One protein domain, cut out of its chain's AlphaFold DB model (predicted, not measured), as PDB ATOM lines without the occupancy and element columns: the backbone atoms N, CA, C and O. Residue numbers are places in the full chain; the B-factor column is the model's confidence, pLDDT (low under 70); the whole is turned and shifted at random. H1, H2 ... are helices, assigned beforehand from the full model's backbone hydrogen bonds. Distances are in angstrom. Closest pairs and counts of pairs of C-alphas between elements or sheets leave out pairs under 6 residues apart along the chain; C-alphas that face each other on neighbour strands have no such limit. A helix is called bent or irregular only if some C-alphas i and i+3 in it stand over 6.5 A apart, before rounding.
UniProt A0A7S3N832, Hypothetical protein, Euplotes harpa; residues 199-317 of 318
ATOM      1  N   SER A 199     -14.034  31.813 -66.672       85.38
ATOM      2  CA  SER A 199     -12.645  32.101 -66.291       85.38
ATOM      3  C   SER A 199     -12.554  33.020 -65.069       85.38
ATOM      4  O   SER A 199     -11.723  32.790 -64.194       85.38
ATOM      5  N   VAL A 200     -13.431  34.025 -64.978       84.56
ATOM      6  CA  VAL A 200     -13.527  34.918 -63.815       84.56
ATOM      7  C   VAL A 200     -14.074  34.168 -62.601       84.56
ATOM      8  O   VAL A 200     -13.578  34.374 -61.498       84.56
ATOM      9  N   GLU A 201     -15.030  33.253 -62.791       87.19
ATOM     10  CA  GLU A 201     -15.547  32.397 -61.712       87.19
ATOM     11  C   GLU A 201     -14.436  31.584 -61.053       87.19
ATOM     12  O   GLU A 201     -14.237  31.678 -59.843       87.19
ATOM     13  N   LEU A 202     -13.672  30.838 -61.855       87.25
ATOM     14  CA  LEU A 202     -12.578  30.005 -61.357       87.25
ATOM     15  C   LEU A 202     -11.518  30.835 -60.624       87.25
ATOM     16  O   LEU A 202     -11.069  30.439 -59.551       87.25
ATOM     17  N   MET A 203     -11.176  32.015 -61.149       88.56
ATOM     18  CA  MET A 203     -10.223  32.927 -60.510       88.56
ATOM     19  C   MET A 203     -10.733  33.449 -59.154       88.56
ATOM     20  O   MET A 203      -9.983  33.492 -58.174       88.56
ATOM     21  N   LEU A 204     -12.013  33.829 -59.069       86.50
ATOM     22  CA  LEU A 204     -12.629  34.305 -57.826       86.50
ATOM     23  C   LEU A 204     -12.711  33.203 -56.770       86.50
ATOM     24  O   LEU A 204     -12.423  33.461 -55.601       86.50
ATOM     25  N   ILE A 205     -13.070  31.986 -57.177       88.12
ATOM     26  CA  ILE A 205     -13.123  30.830 -56.280       88.12
ATOM     27  C   ILE A 205     -11.719  30.510 -55.779       88.12
ATOM     28  O   ILE A 205     -11.518  30.431 -54.573       88.12
ATOM     29  N   GLN A 206     -10.732  30.392 -56.669       88.94
ATOM     30  CA  GLN A 206      -9.369  30.023 -56.292       88.94
ATOM     31  C   GLN A 206      -8.741  31.043 -55.330       88.94
ATOM     32  O   GLN A 206      -8.151  30.652 -54.329       88.94
ATOM     33  N   SER A 207      -8.950  32.341 -55.566       88.00
ATOM     34  CA  SER A 207      -8.439  33.413 -54.695       88.00
ATOM     35  C   SER A 207      -9.142  33.532 -53.335       88.00
ATOM     36  O   SER A 207      -8.602  34.156 -52.420       88.00
ATOM     37  N   ASN A 208     -10.345  32.972 -53.177       87.88
ATOM     38  CA  ASN A 208     -11.105  33.032 -51.922       87.88
ATOM     39  C   ASN A 208     -11.315  31.666 -51.265       87.88
ATOM     40  O   ASN A 208     -11.897  31.604 -50.180       87.88
ATOM     41  N   ARG A 209     -10.822  30.589 -51.878       90.75
ATOM     42  CA  ARG A 209     -10.946  29.223 -51.372       90.75
ATOM     43  C   ARG A 209     -10.336  29.093 -49.983       90.75
ATOM     44  O   ARG A 209     -11.039  28.694 -49.064       90.75
ATOM     45  N   GLU A 210      -9.089  29.517 -49.811       90.69
ATOM     46  CA  GLU A 210      -8.380  29.449 -48.526       90.69
ATOM     47  C   GLU A 210      -9.130  30.196 -47.416       90.69
ATOM     48  O   GLU A 210      -9.293  29.676 -46.318       90.69
ATOM     49  N   LYS A 211      -9.696  31.370 -47.727       89.94
ATOM     50  CA  LYS A 211     -10.511  32.144 -46.775       89.94
ATOM     51  C   LYS A 211     -11.782  31.403 -46.376       89.94
ATOM     52  O   LYS A 211     -12.181  31.443 -45.218       89.94
ATOM     53  N   CYS A 212     -12.442  30.748 -47.328       89.69
ATOM     54  CA  CYS A 212     -13.628  29.946 -47.042       89.69
ATOM     55  C   CYS A 212     -13.271  28.727 -46.183       89.69
ATOM     56  O   CYS A 212     -13.973  28.441 -45.218       89.69
ATOM     57  N   GLU A 213     -12.175  28.036 -46.502       92.69
ATOM     58  CA  GLU A 213     -11.680  26.902 -45.718       92.69
ATOM     59  C   GLU A 213     -11.321  27.321 -44.290       92.69
ATOM     60  O   GLU A 213     -11.700  26.649 -43.335       92.69
ATOM     61  N   GLU A 214     -10.651  28.461 -44.129       91.50
ATOM     62  CA  GLU A 214     -10.320  29.027 -42.826       91.50
ATOM     63  C   GLU A 214     -11.580  29.383 -42.025       91.50
ATOM     64  O   GLU A 214     -11.669  29.065 -40.839       91.50
ATOM     65  N   ILE A 215     -12.591  29.988 -42.659       91.81
ATOM     66  CA  ILE A 215     -13.872  30.285 -42.005       91.81
ATOM     67  C   ILE A 215     -14.562  28.994 -41.557       91.81
ATOM     68  O   ILE A 215     -15.011  28.918 -40.418       91.81
ATOM     69  N   ILE A 216     -14.600  27.963 -42.404       91.12
ATOM     70  CA  ILE A 216     -15.201  26.669 -42.052       91.12
ATOM     71  C   ILE A 216     -14.451  26.008 -40.888       91.12
ATOM     72  O   ILE A 216     -15.087  25.372 -40.051       91.12
ATOM     73  N   LYS A 217     -13.123  26.167 -40.814       91.06
ATOM     74  CA  LYS A 217     -12.263  25.602 -39.760       91.06
ATOM     75  C   LYS A 217     -12.268  26.381 -38.446       91.06
ATOM     76  O   LYS A 217     -11.868  25.817 -37.432       91.06
ATOM     77  N   ASN A 218     -12.671  27.650 -38.462       92.19
ATOM     78  CA  ASN A 218     -12.616  28.534 -37.295       92.19
ATOM     79  C   ASN A 218     -14.003  28.940 -36.773       92.19
ATOM     80  O   ASN A 218     -14.107  29.442 -35.656       92.19
ATOM     81  N   SER A 219     -15.064  28.748 -37.559       93.44
ATOM     82  CA  SER A 219     -16.430  29.101 -37.172       93.44
ATOM     83  C   SER A 219     -17.021  28.080 -36.204       93.44
ATOM     84  O   SER A 219     -17.230  26.914 -36.547       93.44
ATOM     85  N   ASN A 220     -17.356  28.540 -34.996       92.69
ATOM     86  CA  ASN A 220     -18.021  27.713 -33.989       92.69
ATOM     87  C   ASN A 220     -19.412  27.258 -34.457       92.69
ATOM     88  O   ASN A 220     -19.759  26.094 -34.294       92.69
ATOM     89  N   GLU A 221     -20.178  28.132 -35.117       92.19
ATOM     90  CA  GLU A 221     -21.530  27.800 -35.586       92.19
ATOM     91  C   GLU A 221     -21.526  26.704 -36.661       92.19
ATOM     92  O   GLU A 221     -22.389  25.817 -36.672       92.19
ATOM     93  N   ILE A 222     -20.549  26.748 -37.572       92.06
ATOM     94  CA  ILE A 222     -20.359  25.703 -38.583       92.06
ATOM     95  C   ILE A 222     -19.926  24.401 -37.905       92.06
ATOM     96  O   ILE A 222     -20.453  23.339 -38.235       92.06
ATOM     97  N   HIS A 223     -19.017  24.466 -36.931       91.81
ATOM     98  CA  HIS A 223     -18.561  23.282 -36.204       91.81
ATOM     99  C   HIS A 223     -19.676  22.583 -35.437       91.81
ATOM    100  O   HIS A 223     -19.771  21.360 -35.508       91.81
ATOM    101  N   ASP A 224     -20.513  23.338 -34.728       92.19
ATOM    102  CA  ASP A 224     -21.633  22.779 -33.975       92.19
ATOM    103  C   ASP A 224     -22.601  22.056 -34.916       92.19
ATOM    104  O   ASP A 224     -22.985  20.915 -34.659       92.19
ATOM    105  N   THR A 225     -22.884  22.667 -36.073       92.44
ATOM    106  CA  THR A 225     -23.742  22.074 -37.111       92.44
ATOM    107  C   THR A 225     -23.140  20.778 -37.672       92.44
ATOM    108  O   THR A 225     -23.830  19.771 -37.806       92.44
ATOM    109  N   LEU A 226     -21.841  20.764 -37.984       92.00
ATOM    110  CA  LEU A 226     -21.171  19.569 -38.514       92.00
ATOM    111  C   LEU A 226     -21.078  18.442 -37.480       92.00
ATOM    112  O   LEU A 226     -21.227  17.267 -37.824       92.00
ATOM    113  N   LYS A 227     -20.869  18.799 -36.209       91.94
ATOM    114  CA  LYS A 227     -20.798  17.852 -35.096       91.94
ATOM    115  C   LYS A 227     -22.145  17.182 -34.841       91.94
ATOM    116  O   LYS A 227     -22.171  15.972 -34.620       91.94
ATOM    117  N   GLU A 228     -23.244  17.932 -34.912       92.00
ATOM    118  CA  GLU A 228     -24.605  17.393 -34.797       92.00
ATOM    119  C   GLU A 228     -24.884  16.345 -35.885       92.00
ATOM    120  O   GLU A 228     -25.358  15.245 -35.595       92.00
ATOM    121  N   SER A 229     -24.481  16.635 -37.123       89.94
ATOM    122  CA  SER A 229     -24.669  15.734 -38.265       89.94
ATOM    123  C   SER A 229     -23.615  14.627 -38.385       89.94
ATOM    124  O   SER A 229     -23.722  13.786 -39.277       89.94
ATOM    125  N   LYS A 230     -22.611  14.591 -37.495       92.44
ATOM    126  CA  LYS A 230     -21.475  13.649 -37.530       92.44
ATOM    127  C   LYS A 230     -20.718  13.657 -38.865       92.44
ATOM    128  O   LYS A 230     -20.249  12.613 -39.316       92.44
ATOM    129  N   ILE A 231     -20.614  14.822 -39.501       90.88
ATOM    130  CA  ILE A 231     -19.879  14.981 -40.758       90.88
ATOM    131  C   ILE A 231     -18.511  15.575 -40.451       90.88
ATOM    132  O   ILE A 231     -18.390  16.548 -39.707       90.88
ATOM    133  N   ASP A 232     -17.479  14.976 -41.034       92.69
ATOM    134  CA  ASP A 232     -16.124  15.489 -40.918       92.69
ATOM    135  C   ASP A 232     -15.951  16.826 -41.666       92.69
ATOM    136  O   ASP A 232     -16.540  17.063 -42.727       92.69
ATOM    137  N   LYS A 233     -15.119  17.708 -41.104       90.44
ATOM    138  CA  LYS A 233     -14.900  19.061 -41.625       90.44
ATOM    139  C   LYS A 233     -14.251  19.034 -43.002       90.44
ATOM    140  O   LYS A 233     -14.689  19.758 -43.894       90.44
ATOM    141  N   GLU A 234     -13.224  18.208 -43.181       91.38
ATOM    142  CA  GLU A 234     -12.493  18.112 -44.446       91.38
ATOM    143  C   GLU A 234     -13.380  17.485 -45.515       91.38
ATOM    144  O   GLU A 234     -13.438  17.976 -46.644       91.38
ATOM    145  N   SER A 235     -14.166  16.474 -45.138       91.62
ATOM    146  CA  SER A 235     -15.181  15.905 -46.024       91.62
ATOM    147  C   SER A 235     -16.201  16.950 -46.490       91.62
ATOM    148  O   SER A 235     -16.530  16.972 -47.676       91.62
ATOM    149  N   MET A 236     -16.699  17.820 -45.602       92.44
ATOM    150  CA  MET A 236     -17.648  18.874 -45.986       92.44
ATOM    151  C   MET A 236     -17.006  19.908 -46.916       92.44
ATOM    152  O   MET A 236     -17.612  20.290 -47.915       92.44
ATOM    153  N   ILE A 237     -15.778  20.344 -46.624       92.25
ATOM    154  CA  ILE A 237     -15.036  21.285 -47.478       92.25
ATOM    155  C   ILE A 237     -14.888  20.708 -48.889       92.25
ATOM    156  O   ILE A 237     -15.232  21.366 -49.872       92.25
ATOM    157  N   ASN A 238     -14.440  19.457 -48.993       92.00
ATOM    158  CA  ASN A 238     -14.264  18.791 -50.280       92.00
ATOM    159  C   ASN A 238     -15.592  18.643 -51.028       92.00
ATOM    160  O   ASN A 238     -15.638  18.868 -52.237       92.00
ATOM    161  N   ALA A 239     -16.673  18.314 -50.319       90.56
ATOM    162  CA  ALA A 239     -18.001  18.184 -50.902       90.56
ATOM    163  C   ALA A 239     -18.525  19.522 -51.450       90.56
ATOM    164  O   ALA A 239     -19.006  19.570 -52.581       90.56
ATOM    165  N   LEU A 240     -18.357  20.618 -50.700       91.69
ATOM    166  CA  LEU A 240     -18.753  21.958 -51.134       91.69
ATOM    167  C   LEU A 240     -18.005  22.379 -52.402       91.69
ATOM    168  O   LEU A 240     -18.638  22.737 -53.389       91.69
ATOM    169  N   PHE A 241     -16.673  22.304 -52.411       91.06
ATOM    170  CA  PHE A 241     -15.877  22.775 -53.554       91.06
ATOM    171  C   PHE A 241     -15.894  21.831 -54.760       91.06
ATOM    172  O   PHE A 241     -15.498  22.236 -55.855       91.06
ATOM    173  N   SER A 242     -16.381  20.601 -54.591       91.62
ATOM    174  CA  SER A 242     -16.675  19.694 -55.706       91.62
ATOM    175  C   SER A 242     -18.013  20.016 -56.380       91.62
ATOM    176  O   SER A 242     -18.218  19.653 -57.538       91.62
ATOM    177  N   ASP A 243     -18.921  20.714 -55.690       91.44
ATOM    178  CA  ASP A 243     -20.212  21.113 -56.239       91.44
ATOM    179  C   ASP A 243     -20.062  22.329 -57.176       91.44
ATOM    180  O   ASP A 243     -19.791  23.462 -56.770       91.44
ATOM    181  N   SER A 244     -20.281  22.085 -58.470       90.12
ATOM    182  CA  SER A 244     -20.288  23.113 -59.519       90.12
ATOM    183  C   SER A 244     -21.302  24.228 -59.240       90.12
ATOM    184  O   SER A 244     -21.016  25.405 -59.471       90.12
ATOM    185  N   LEU A 245     -22.474  23.884 -58.692       89.38
ATOM    186  CA  LEU A 245     -23.508  24.865 -58.376       89.38
ATOM    187  C   LEU A 245     -23.067  25.758 -57.219       89.38
ATOM    188  O   LEU A 245     -23.216  26.977 -57.296       89.38
ATOM    189  N   PHE A 246     -22.496  25.171 -56.166       91.69
ATOM    190  CA  PHE A 246     -21.914  25.938 -55.068       91.69
ATOM    191  C   PHE A 246     -20.854  26.916 -55.570       91.69
ATOM    192  O   PHE A 246     -20.936  28.107 -55.272       91.69
ATOM    193  N   ASN A 247     -19.910  26.424 -56.370       90.44
ATOM    194  CA  ASN A 247     -18.837  27.221 -56.952       90.44
ATOM    195  C   ASN A 247     -19.384  28.412 -57.752       90.44
ATOM    196  O   ASN A 247     -18.959  29.549 -57.543       90.44
ATOM    197  N   HIS A 248     -20.389  28.182 -58.595       89.19
ATOM    198  CA  HIS A 248     -21.033  29.240 -59.368       89.19
ATOM    199  C   HIS A 248     -21.750  30.276 -58.479       89.19
ATOM    200  O   HIS A 248     -21.635  31.486 -58.689       89.19
ATOM    201  N   VAL A 249     -22.476  29.832 -57.449       90.00
ATOM    202  CA  VAL A 249     -23.176  30.735 -56.517       90.00
ATOM    203  C   VAL A 249     -22.182  31.550 -55.686       90.00
ATOM    204  O   VAL A 249     -22.377  32.752 -55.503       90.00
ATOM    205  N   LEU A 250     -21.096  30.928 -55.224       89.19
ATOM    206  CA  LEU A 250     -20.020  31.607 -54.507       89.19
ATOM    207  C   LEU A 250     -19.337  32.649 -55.402       89.19
ATOM    208  O   LEU A 250     -19.142  33.786 -54.974       89.19
ATOM    209  N   ALA A 251     -19.026  32.304 -56.653       88.00
ATOM    210  CA  ALA A 251     -18.432  33.235 -57.607       88.00
ATOM    211  C   ALA A 251     -19.342  34.440 -57.881       88.00
ATOM    212  O   ALA A 251     -18.870  35.574 -57.842       88.00
ATOM    213  N   ASN A 252     -20.648  34.222 -58.072       88.56
ATOM    214  CA  ASN A 252     -21.628  35.303 -58.208       88.56
ATOM    215  C   ASN A 252     -21.654  36.218 -56.977       88.56
ATOM    216  O   ASN A 252     -21.673  37.445 -57.107       88.56
ATOM    217  N   LEU A 253     -21.624  35.634 -55.775       87.75
ATOM    218  CA  LEU A 253     -21.590  36.395 -54.528       87.75
ATOM    219  C   LEU A 253     -20.331  37.268 -54.447       87.75
ATOM    220  O   LEU A 253     -20.426  38.459 -54.157       87.75
ATOM    221  N   LEU A 254     -19.162  36.697 -54.742       86.38
ATOM    222  CA  LEU A 254     -17.879  37.403 -54.721       86.38
ATOM    223  C   LEU A 254     -17.810  38.502 -55.789       86.38
ATOM    224  O   LEU A 254     -17.351  39.611 -55.511       86.38
ATOM    225  N   PHE A 255     -18.316  38.217 -56.988       85.44
ATOM    226  CA  PHE A 255     -18.324  39.141 -58.117       85.44
ATOM    227  C   PHE A 255     -19.158  40.394 -57.839       85.44
ATOM    228  O   PHE A 255     -18.727  41.513 -58.123       85.44
ATOM    229  N   HIS A 256     -20.338  40.227 -57.236       82.00
ATOM    230  CA  HIS A 256     -21.214  41.350 -56.918       82.00
ATOM    231  C   HIS A 256     -20.841  42.065 -55.620       82.00
ATOM    232  O   HIS A 256     -21.066  43.271 -55.507       82.00
ATOM    233  N   ALA A 257     -20.267  41.362 -54.642       78.19
ATOM    234  CA  ALA A 257     -20.030  41.950 -53.334       78.19
ATOM    235  C   ALA A 257     -18.788  42.843 -53.250       78.19
ATOM    236  O   ALA A 257     -18.765  43.652 -52.328       78.19
ATOM    237  N   LYS A 258     -17.809  42.742 -54.172       66.56
ATOM    238  CA  LYS A 258     -16.487  43.433 -54.221       66.56
ATOM    239  C   LYS A 258     -15.621  43.350 -52.948       66.56
ATOM    240  O   LYS A 258     -14.426  43.109 -53.050       66.56
ATOM    241  N   ILE A 259     -16.195  43.534 -51.763       68.38
ATOM    242  CA  ILE A 259     -15.621  43.341 -50.435       68.38
ATOM    243  C   ILE A 259     -16.648  42.552 -49.616       68.38
ATOM    244  O   ILE A 259     -17.591  43.102 -49.039       68.38
ATOM    245  N   LEU A 260     -16.483  41.234 -49.583       74.19
ATOM    246  CA  LEU A 260     -17.302  40.373 -48.743       74.19
ATOM    247  C   LEU A 260     -16.692  40.360 -47.335       74.19
ATOM    248  O   LEU A 260     -15.599  39.841 -47.125       74.19
ATOM    249  N   GLY A 261     -17.372  40.984 -46.370       80.81
ATOM    250  CA  GLY A 261     -16.948  40.927 -44.970       80.81
ATOM    251  C   GLY A 261     -17.007  39.493 -44.438       80.81
ATOM    252  O   GLY A 261     -17.928  38.753 -44.794       80.81
ATOM    253  N   LYS A 262     -16.063  39.123 -43.564       83.50
ATOM    254  CA  LYS A 262     -15.935  37.772 -42.983       83.50
ATOM    255  C   LYS A 262     -17.278  37.208 -42.500       83.50
ATOM    256  O   LYS A 262     -17.657  36.127 -42.925       83.50
ATOM    257  N   ASN A 263     -18.050  37.991 -41.747       86.19
ATOM    258  CA  ASN A 263     -19.338  37.559 -41.187       86.19
ATOM    259  C   ASN A 263     -20.396  37.241 -42.260       86.19
ATOM    260  O   ASN A 263     -21.227  36.362 -42.070       86.19
ATOM    261  N   LYS A 264     -20.388  37.951 -43.400       88.19
ATOM    262  CA  LYS A 264     -21.328  37.675 -44.504       88.19
ATOM    263  C   LYS A 264     -20.956  36.392 -45.236       88.19
ATOM    264  O   LYS A 264     -21.841  35.641 -45.630       88.19
ATOM    265  N   LEU A 265     -19.655  36.165 -45.424       89.62
ATOM    266  CA  LEU A 265     -19.153  34.933 -46.017       89.62
ATOM    267  C   LEU A 265     -19.425  33.740 -45.095       89.62
ATOM    268  O   LEU A 265     -19.908  32.718 -45.559       89.62
ATOM    269  N   GLU A 266     -19.197  33.898 -43.795       90.69
ATOM    270  CA  GLU A 266     -19.506  32.892 -42.779       90.69
ATOM    271  C   GLU A 266     -20.994  32.541 -42.747       90.69
ATOM    272  O   GLU A 266     -21.331  31.368 -42.874       90.69
ATOM    273  N   GLY A 267     -21.887  33.537 -42.698       92.19
ATOM    274  CA  GLY A 267     -23.332  33.293 -42.755       92.19
ATOM    275  C   GLY A 267     -23.764  32.582 -44.043       92.19
ATOM    276  O   GLY A 267     -24.541  31.633 -44.001       92.19
ATOM    277  N   PHE A 268     -23.203  32.973 -45.194       92.88
ATOM    278  CA  PHE A 268     -23.461  32.287 -46.463       92.88
ATOM    279  C   PHE A 268     -22.990  30.825 -46.447       92.88
ATOM    280  O   PHE A 268     -23.722  29.933 -46.883       92.88
ATOM    281  N   LEU A 269     -21.777  30.572 -45.949       92.75
ATOM    282  CA  LEU A 269     -21.218  29.225 -45.847       92.75
ATOM    283  C   LEU A 269     -22.033  28.367 -44.879       92.75
ATOM    284  O   LEU A 269     -22.354  27.229 -45.208       92.75
ATOM    285  N   HIS A 270     -22.442  28.918 -43.736       93.44
ATOM    286  CA  HIS A 270     -23.303  28.238 -42.770       93.44
ATOM    287  C   HIS A 270     -24.644  27.830 -43.378       93.44
ATOM    288  O   HIS A 270     -25.029  26.661 -43.308       93.44
ATOM    289  N   ASP A 271     -25.323  28.759 -44.054       94.31
ATOM    290  CA  ASP A 271     -26.597  28.496 -44.726       94.31
ATOM    291  C   ASP A 271     -26.467  27.445 -45.830       94.31
ATOM    292  O   ASP A 271     -27.379  26.633 -46.048       94.31
ATOM    293  N   ARG A 272     -25.342  27.454 -46.555       93.00
ATOM    294  CA  ARG A 272     -25.078  26.462 -47.593       93.00
ATOM    295  C   ARG A 272     -24.791  25.093 -46.993       93.00
ATOM    296  O   ARG A 272     -25.387  24.125 -47.457       93.00
ATOM    297  N   ILE A 273     -23.969  25.013 -45.950       93.31
ATOM    298  CA  ILE A 273     -23.662  23.768 -45.231       93.31
ATOM    299  C   ILE A 273     -24.945  23.154 -44.669       93.31
ATOM    300  O   ILE A 273     -25.223  21.987 -44.917       93.31
ATOM    301  N   LYS A 274     -25.803  23.947 -44.018       94.31
ATOM    302  CA  LYS A 274     -27.116  23.481 -43.539       94.31
ATOM    303  C   LYS A 274     -28.015  22.951 -44.653       94.31
ATOM    304  O   LYS A 274     -28.828  22.054 -44.429       94.31
ATOM    305  N   ARG A 275     -27.950  23.531 -45.854       93.69
ATOM    306  CA  ARG A 275     -28.661  22.989 -47.023       93.69
ATOM    307  C   ARG A 275     -28.064  21.660 -47.463       93.69
ATOM    308  O   ARG A 275     -28.812  20.699 -47.585       93.69
ATOM    309  N   PHE A 276     -26.744  21.604 -47.597       92.69
ATOM    310  CA  PHE A 276     -26.024  20.407 -48.013       92.69
ATOM    311  C   PHE A 276     -26.292  19.218 -47.080       92.69
ATOM    312  O   PHE A 276     -26.572  18.116 -47.534       92.69
ATOM    313  N   ILE A 277     -26.299  19.453 -45.768       92.38
ATOM    314  CA  ILE A 277     -26.617  18.436 -44.756       92.38
ATOM    315  C   ILE A 277     -28.038  17.894 -44.936       92.38
ATOM    316  O   ILE A 277     -28.238  16.682 -44.947       92.38
ATOM    317  N   ARG A 278     -29.032  18.772 -45.117       93.94
ATOM    318  CA  ARG A 278     -30.429  18.350 -45.320       93.94
ATOM    319  C   ARG A 278     -30.610  17.537 -46.601       93.94
ATOM    320  O   ARG A 278     -31.373  16.571 -46.609       93.94
ATOM    321  N   GLU A 279     -29.924  17.928 -47.671       92.50
ATOM    322  CA  GLU A 279     -29.896  17.179 -48.930       92.50
ATOM    323  C   GLU A 279     -29.276  15.790 -48.704       92.50
ATOM    324  O   GLU A 279     -29.915  14.782 -48.998       92.50
ATOM    325  N   TYR A 280     -28.121  15.721 -48.038       89.94
ATOM    326  CA  TYR A 280     -27.442  14.466 -47.714       89.94
ATOM    327  C   TYR A 280     -28.289  13.512 -46.852       89.94
ATOM    328  O   TYR A 280     -28.350  12.310 -47.109       89.94
ATOM    329  N   GLU A 281     -28.984  14.028 -45.837       92.06
ATOM    330  CA  GLU A 281     -29.901  13.228 -45.015       92.06
ATOM    331  C   GLU A 281     -31.087  12.687 -45.818       92.06
ATOM    332  O   GLU A 281     -31.553  11.570 -45.577       92.06
ATOM    333  N   THR A 282     -31.580  13.474 -46.775       94.31
ATOM    334  CA  THR A 282     -32.665  13.057 -47.668       94.31
ATOM    335  C   THR A 282     -32.191  11.937 -48.588       94.31
ATOM    336  O   THR A 282     -32.842  10.894 -48.661       94.31
ATOM    337  N   ASP A 283     -31.020  12.095 -49.203       92.75
ATOM    338  CA  ASP A 283     -30.409  11.079 -50.064       92.75
ATOM    339  C   ASP A 283     -30.122   9.784 -49.305       92.75
ATOM    340  O   ASP A 283     -30.383   8.687 -49.807       92.75
ATOM    341  N   ARG A 284     -29.656   9.891 -48.057       91.31
ATOM    342  CA  ARG A 284     -29.453   8.735 -47.183       91.31
ATOM    343  C   ARG A 284     -30.754   7.964 -46.956       91.31
ATOM    344  O   ARG A 284     -30.765   6.748 -47.137       91.31
ATOM    345  N   LYS A 285     -31.851   8.650 -46.618       95.50
ATOM    346  CA  LYS A 285     -33.172   8.016 -46.432       95.50
ATOM    347  C   LYS A 285     -33.671   7.357 -47.714       95.50
ATOM    348  O   LYS A 285     -34.209   6.253 -47.674       95.50
ATOM    349  N   ILE A 286     -33.481   8.009 -48.863       96.38
ATOM    350  CA  ILE A 286     -33.837   7.434 -50.166       96.38
ATOM    351  C   ILE A 286     -33.032   6.154 -50.411       96.38
ATOM    352  O   ILE A 286     -33.605   5.137 -50.798       96.38
ATOM    353  N   LYS A 287     -31.724   6.169 -50.142       95.69
ATOM    354  CA  LYS A 287     -30.849   5.006 -50.313       95.69
ATOM    355  C   LYS A 287     -31.239   3.841 -49.400       95.69
ATOM    356  O   LYS A 287     -31.282   2.709 -49.874       95.69
ATOM    357  N   GLU A 288     -31.549   4.112 -48.134       95.88
ATOM    358  CA  GLU A 288     -32.050   3.110 -47.181       95.88
ATOM    359  C   GLU A 288     -33.365   2.486 -47.690       95.88
ATOM    360  O   GLU A 288     -33.464   1.266 -47.814       95.88
ATOM    361  N   ASN A 289     -34.322   3.307 -48.138       97.19
ATOM    362  CA  ASN A 289     -35.583   2.820 -48.709       97.19
ATOM    363  C   ASN A 289     -35.380   1.969 -49.975       97.19
ATOM    364  O   ASN A 289     -36.039   0.942 -50.156       97.19
ATOM    365  N   LEU A 290     -34.479   2.382 -50.870       97.19
ATOM    366  CA  LEU A 290     -34.159   1.622 -52.081       97.19
ATOM    367  C   LEU A 290     -33.495   0.282 -51.748       97.19
ATOM    368  O   LEU A 290     -33.788  -0.717 -52.405       97.19
ATOM    369  N   TYR A 291     -32.645   0.243 -50.721       97.44
ATOM    370  CA  TYR A 291     -32.022  -0.988 -50.246       97.44
ATOM    371  C   TYR A 291     -33.060  -1.971 -49.688       97.44
ATOM    372  O   TYR A 291     -33.046  -3.153 -50.036       97.44
ATOM    373  N   ASP A 292     -34.030  -1.480 -48.916       97.62
ATOM    374  CA  ASP A 292     -35.133  -2.300 -48.406       97.62
ATOM    375  C   ASP A 292     -36.005  -2.863 -49.532       97.62
ATOM    376  O   ASP A 292     -36.363  -4.046 -49.525       97.62
ATOM    377  N   ILE A 293     -36.328  -2.039 -50.535       97.62
ATOM    378  CA  ILE A 293     -37.065  -2.485 -51.724       97.62
ATOM    379  C   ILE A 293     -36.264  -3.553 -52.472       97.62
ATOM    380  O   ILE A 293     -36.814  -4.600 -52.821       97.62
ATOM    381  N   HIS A 294     -34.969  -3.319 -52.684       97.81
ATOM    382  CA  HIS A 294     -34.080  -4.268 -53.342       97.81
ATOM    383  C   HIS A 294     -34.043  -5.615 -52.605       97.81
ATOM    384  O   HIS A 294     -34.199  -6.662 -53.233       97.81
ATOM    385  N   ASN A 295     -33.933  -5.609 -51.276       97.69
ATOM    386  CA  ASN A 295     -33.931  -6.830 -50.469       97.69
ATOM    387  C   ASN A 295     -35.256  -7.590 -50.559       97.69
ATOM    388  O   ASN A 295     -35.252  -8.808 -50.732       97.69
ATOM    389  N   ARG A 296     -36.393  -6.884 -50.537       97.81
ATOM    390  CA  ARG A 296     -37.717  -7.502 -50.730       97.81
ATOM    391  C   ARG A 296     -37.860  -8.134 -52.112       97.81
ATOM    392  O   ARG A 296     -38.455  -9.200 -52.243       97.81
ATOM    393  N   ILE A 297     -37.339  -7.483 -53.153       98.06
ATOM    394  CA  ILE A 297     -37.334  -8.036 -54.514       98.06
ATOM    395  C   ILE A 297     -36.440  -9.276 -54.572       98.06
ATOM    396  O   ILE A 297     -36.879 -10.311 -55.072       98.06
ATOM    397  N   LYS A 298     -35.226  -9.201 -54.015       98.25
ATOM    398  CA  LYS A 298     -34.284 -10.325 -53.952       98.25
ATOM    399  C   LYS A 298     -34.903 -11.529 -53.246       98.25
ATOM    400  O   LYS A 298     -34.880 -12.628 -53.787       98.25
ATOM    401  N   GLU A 299     -35.539 -11.321 -52.096       98.19
ATOM    402  CA  GLU A 299     -36.219 -12.385 -51.357       98.19
ATOM    403  C   GLU A 299     -37.358 -13.019 -52.172       98.19
ATOM    404  O   GLU A 299     -37.484 -14.242 -52.224       98.19
ATOM    405  N   LYS A 300     -38.169 -12.208 -52.865       98.06
ATOM    406  CA  LYS A 300     -39.219 -12.724 -53.758       98.06
ATOM    407  C   LYS A 300     -38.643 -13.550 -54.907       98.06
ATOM    408  O   LYS A 300     -39.207 -14.593 -55.229       98.06
ATOM    409  N   ILE A 301     -37.537 -13.113 -55.502       98.12
ATOM    410  CA  ILE A 301     -36.850 -13.858 -56.564       98.12
ATOM    411  C   ILE A 301     -36.352 -15.207 -56.034       98.12
ATOM    412  O   ILE A 301     -36.593 -16.225 -56.676       98.12
ATOM    413  N   GLU A 302     -35.722 -15.242 -54.860       98.12
ATOM    414  CA  GLU A 302     -35.244 -16.494 -54.260       98.12
ATOM    415  C   GLU A 302     -36.394 -17.453 -53.918       98.12
ATOM    416  O   GLU A 302     -36.321 -18.644 -54.218       98.12
ATOM    417  N   ARG A 303     -37.520 -16.940 -53.403       97.62
ATOM    418  CA  ARG A 303     -38.728 -17.756 -53.191       97.62
ATOM    419  C   ARG A 303     -39.265 -18.340 -54.501       97.62
ATOM    420  O   ARG A 303     -39.622 -19.514 -54.540       97.62
ATOM    421  N   LEU A 304     -39.304 -17.552 -55.579       97.69
ATOM    422  CA  LEU A 304     -39.741 -18.029 -56.896       97.69
ATOM    423  C   LEU A 304     -38.787 -19.080 -57.478       97.69
ATOM    424  O   LEU A 304     -39.251 -20.069 -58.044       97.69
ATOM    425  N   LYS A 305     -37.472 -18.911 -57.303       97.62
ATOM    426  CA  LYS A 305     -36.477 -19.923 -57.686       97.62
ATOM    427  C   LYS A 305     -36.687 -21.229 -56.918       97.62
ATOM    428  O   LYS A 305     -36.710 -22.283 -57.546       97.62
ATOM    429  N   ALA A 306     -36.911 -21.158 -55.605       97.25
ATOM    430  CA  ALA A 306     -37.167 -22.335 -54.778       97.25
ATOM    431  C   ALA A 306     -38.455 -23.070 -55.190       97.25
ATOM    432  O   ALA A 306     -38.470 -24.295 -55.262       97.25
ATOM    433  N   ILE A 307     -39.529 -22.336 -55.507       97.69
ATOM    434  CA  ILE A 307     -40.773 -22.928 -56.029       97.69
ATOM    435  C   ILE A 307     -40.519 -23.621 -57.371       97.69
ATOM    436  O   ILE A 307     -40.930 -24.763 -57.556       97.69
ATOM    437  N   ARG A 308     -39.807 -22.959 -58.292       96.25
ATOM    438  CA  ARG A 308     -39.452 -23.537 -59.594       96.25
ATOM    439  C   ARG A 308     -38.619 -24.811 -59.445       96.25
ATOM    440  O   ARG A 308     -38.863 -25.771 -60.165       96.25
ATOM    441  N   GLN A 309     -37.658 -24.825 -58.525       96.19
ATOM    442  CA  GLN A 309     -36.832 -26.001 -58.266       96.19
ATOM    443  C   GLN A 309     -37.674 -27.177 -57.756       96.19
ATOM    444  O   GLN A 309     -37.591 -28.261 -58.321       96.19
ATOM    445  N   LYS A 310     -38.547 -26.945 -56.765       95.88
ATOM    446  CA  LYS A 310     -39.470 -27.976 -56.257       95.88
ATOM    447  C   LYS A 310     -40.376 -28.536 -57.352       95.88
ATOM    448  O   LYS A 310     -40.583 -29.740 -57.417       95.88
ATOM    449  N   PHE A 311     -40.890 -27.668 -58.222       95.88
ATOM    450  CA  PHE A 311     -41.728 -28.085 -59.344       95.88
ATOM    451  C   PHE A 311     -40.969 -28.992 -60.323       95.88
ATOM    452  O   PHE A 311     -41.504 -30.011 -60.744       95.88
ATOM    453  N   ASN A 312     -39.716 -28.665 -60.648       94.88
ATOM    454  CA  ASN A 312     -38.885 -29.519 -61.501       94.88
ATOM    455  C   ASN A 312     -38.618 -30.886 -60.843       94.88
ATOM    456  O   ASN A 312     -38.780 -31.912 -61.492       94.88
ATOM    457  N   GLU A 313     -38.300 -30.910 -59.544       95.19
ATOM    458  CA  GLU A 313     -38.070 -32.153 -58.789       95.19
ATOM    459  C   GLU A 313     -39.319 -33.052 -58.698       95.19
ATOM    460  O   GLU A 313     -39.197 -34.272 -58.601       95.19
ATOM    461  N   GLU A 314     -40.526 -32.477 -58.692       94.56
ATOM    462  CA  GLU A 314     -41.783 -33.238 -58.751       94.56
ATOM    463  C   GLU A 314     -42.067 -33.802 -60.147       94.56
ATOM    464  O   GLU A 314     -42.648 -34.882 -60.256       94.56
ATOM    465  N   PHE A 315     -41.667 -33.087 -61.202       92.94
ATOM    466  CA  PHE A 315     -41.816 -33.549 -62.581       92.94
ATOM    467  C   PHE A 315     -40.857 -34.688 -62.916       92.94
ATOM    468  O   PHE A 315     -41.293 -35.662 -63.514       92.94
ATOM    469  N   ASP A 316     -39.603 -34.620 -62.469       89.69
ATOM    470  CA  ASP A 316     -38.604 -35.668 -62.733       89.69
ATOM    471  C   ASP A 316     -38.921 -37.007 -62.030       89.69
ATOM    472  O   ASP A 316     -38.329 -38.038 -62.342       89.69
ATOM    473  N   LYS A 317     -39.849 -37.010 -61.063       86.81
ATOM    474  CA  LYS A 317     -40.304 -38.216 -60.347       86.81
ATOM    475  C   LYS A 317     -41.460 -38.951 -61.033       86.81
ATOM    476  O   LYS A 317     -41.840 -40.016 -60.547       86.81
TER     477      LYS A 317
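This is residues 199 to 317 of the 318 residues of the protein "Hypothetical protein" of Euplotes harpa (UniProt A0A7S3N832). A small compact head of short helices has one very long helix running out of it like a handle. The bent helix H1, then H2, H3 and H4 go round in a small ring in the head, the start of H5 crosses one side of it, and residues 282 to 317, nearly all of them in H5, stick out as a long arm. The printed part has 119 residues with five named helices, H1 to H5 in chain order, and no named strand, and its class is all helix. The whole is extended, with a radius of gyration of the C-alphas of 24.2 A and spans of 85 by 34 by 18 A, the arm making the length.

H1, residues 199 to 218, was assigned as one helix by its hydrogen bonds but is bent, with C-alphas 207 and 210 7.3 A apart. Its arms are H1a, residues 199 to 207, beginning at C-alpha 199 (-12.645, 32.101, -66.291), and H1b, residues 210 to 218; they stand at a steep tilt of 42 degrees. H2 is residues 220 to 228, and H3 is residues 233 to 242. H4, residues 244 to 257, is 19.8 A long. H5, residues 262 to 315, is 78.4 A long, from C-alpha 262 (-15.935, 37.772, -42.983) to C-alpha 315 (-41.816, -33.549, -62.581).

H1a touches H4 about perpendicular, at 85 degrees, the closest C-alphas being those of Glu 201 and Ala 251, 5.1 A apart. H1b and H2 only just touch, only at the corner, with 3 pairs of C-alphas within 8 A. H1b touches H3 at a shallow tilt of 31 degrees, opposite ways, closest at Glu 213 and Ile 237, with C-alphas 6.8 A apart. H5 touches H1b with residues 262 to 269 alone, about perpendicular at 81 degrees; the closest C-alphas, of Ile 215 and Glu 266, are 6.3 A apart. H5 touches H2 with residues 270 to 274 alone, at a shallow tilt of 12 degrees, the same way, closest at the C-alphas of Ile 222 and His 270, 5.7 A apart. H4 and H5 are near each other. The helix packing is part aligned, part crossed: leaving out the pairs that touch only at the corner, 2 of the 4 pairs of helices that touch are at a shallow tilt. In H1a, H1b, H2, H3, H4 and H5 every O i to N i+4 pair is within hydrogen-bond range.

The C-alphas farthest apart, of Ile 259 and Lys 317, are 85.8 A apart. The body without the stretches that stand free, residues 256 to 261 and 282 to 317, spans 36 by 23 by 18 A. The printed part has no cut, and its four links are tight. Mean pLDDT of the printed part is 91.5, and residues 258 to 259 are under 70.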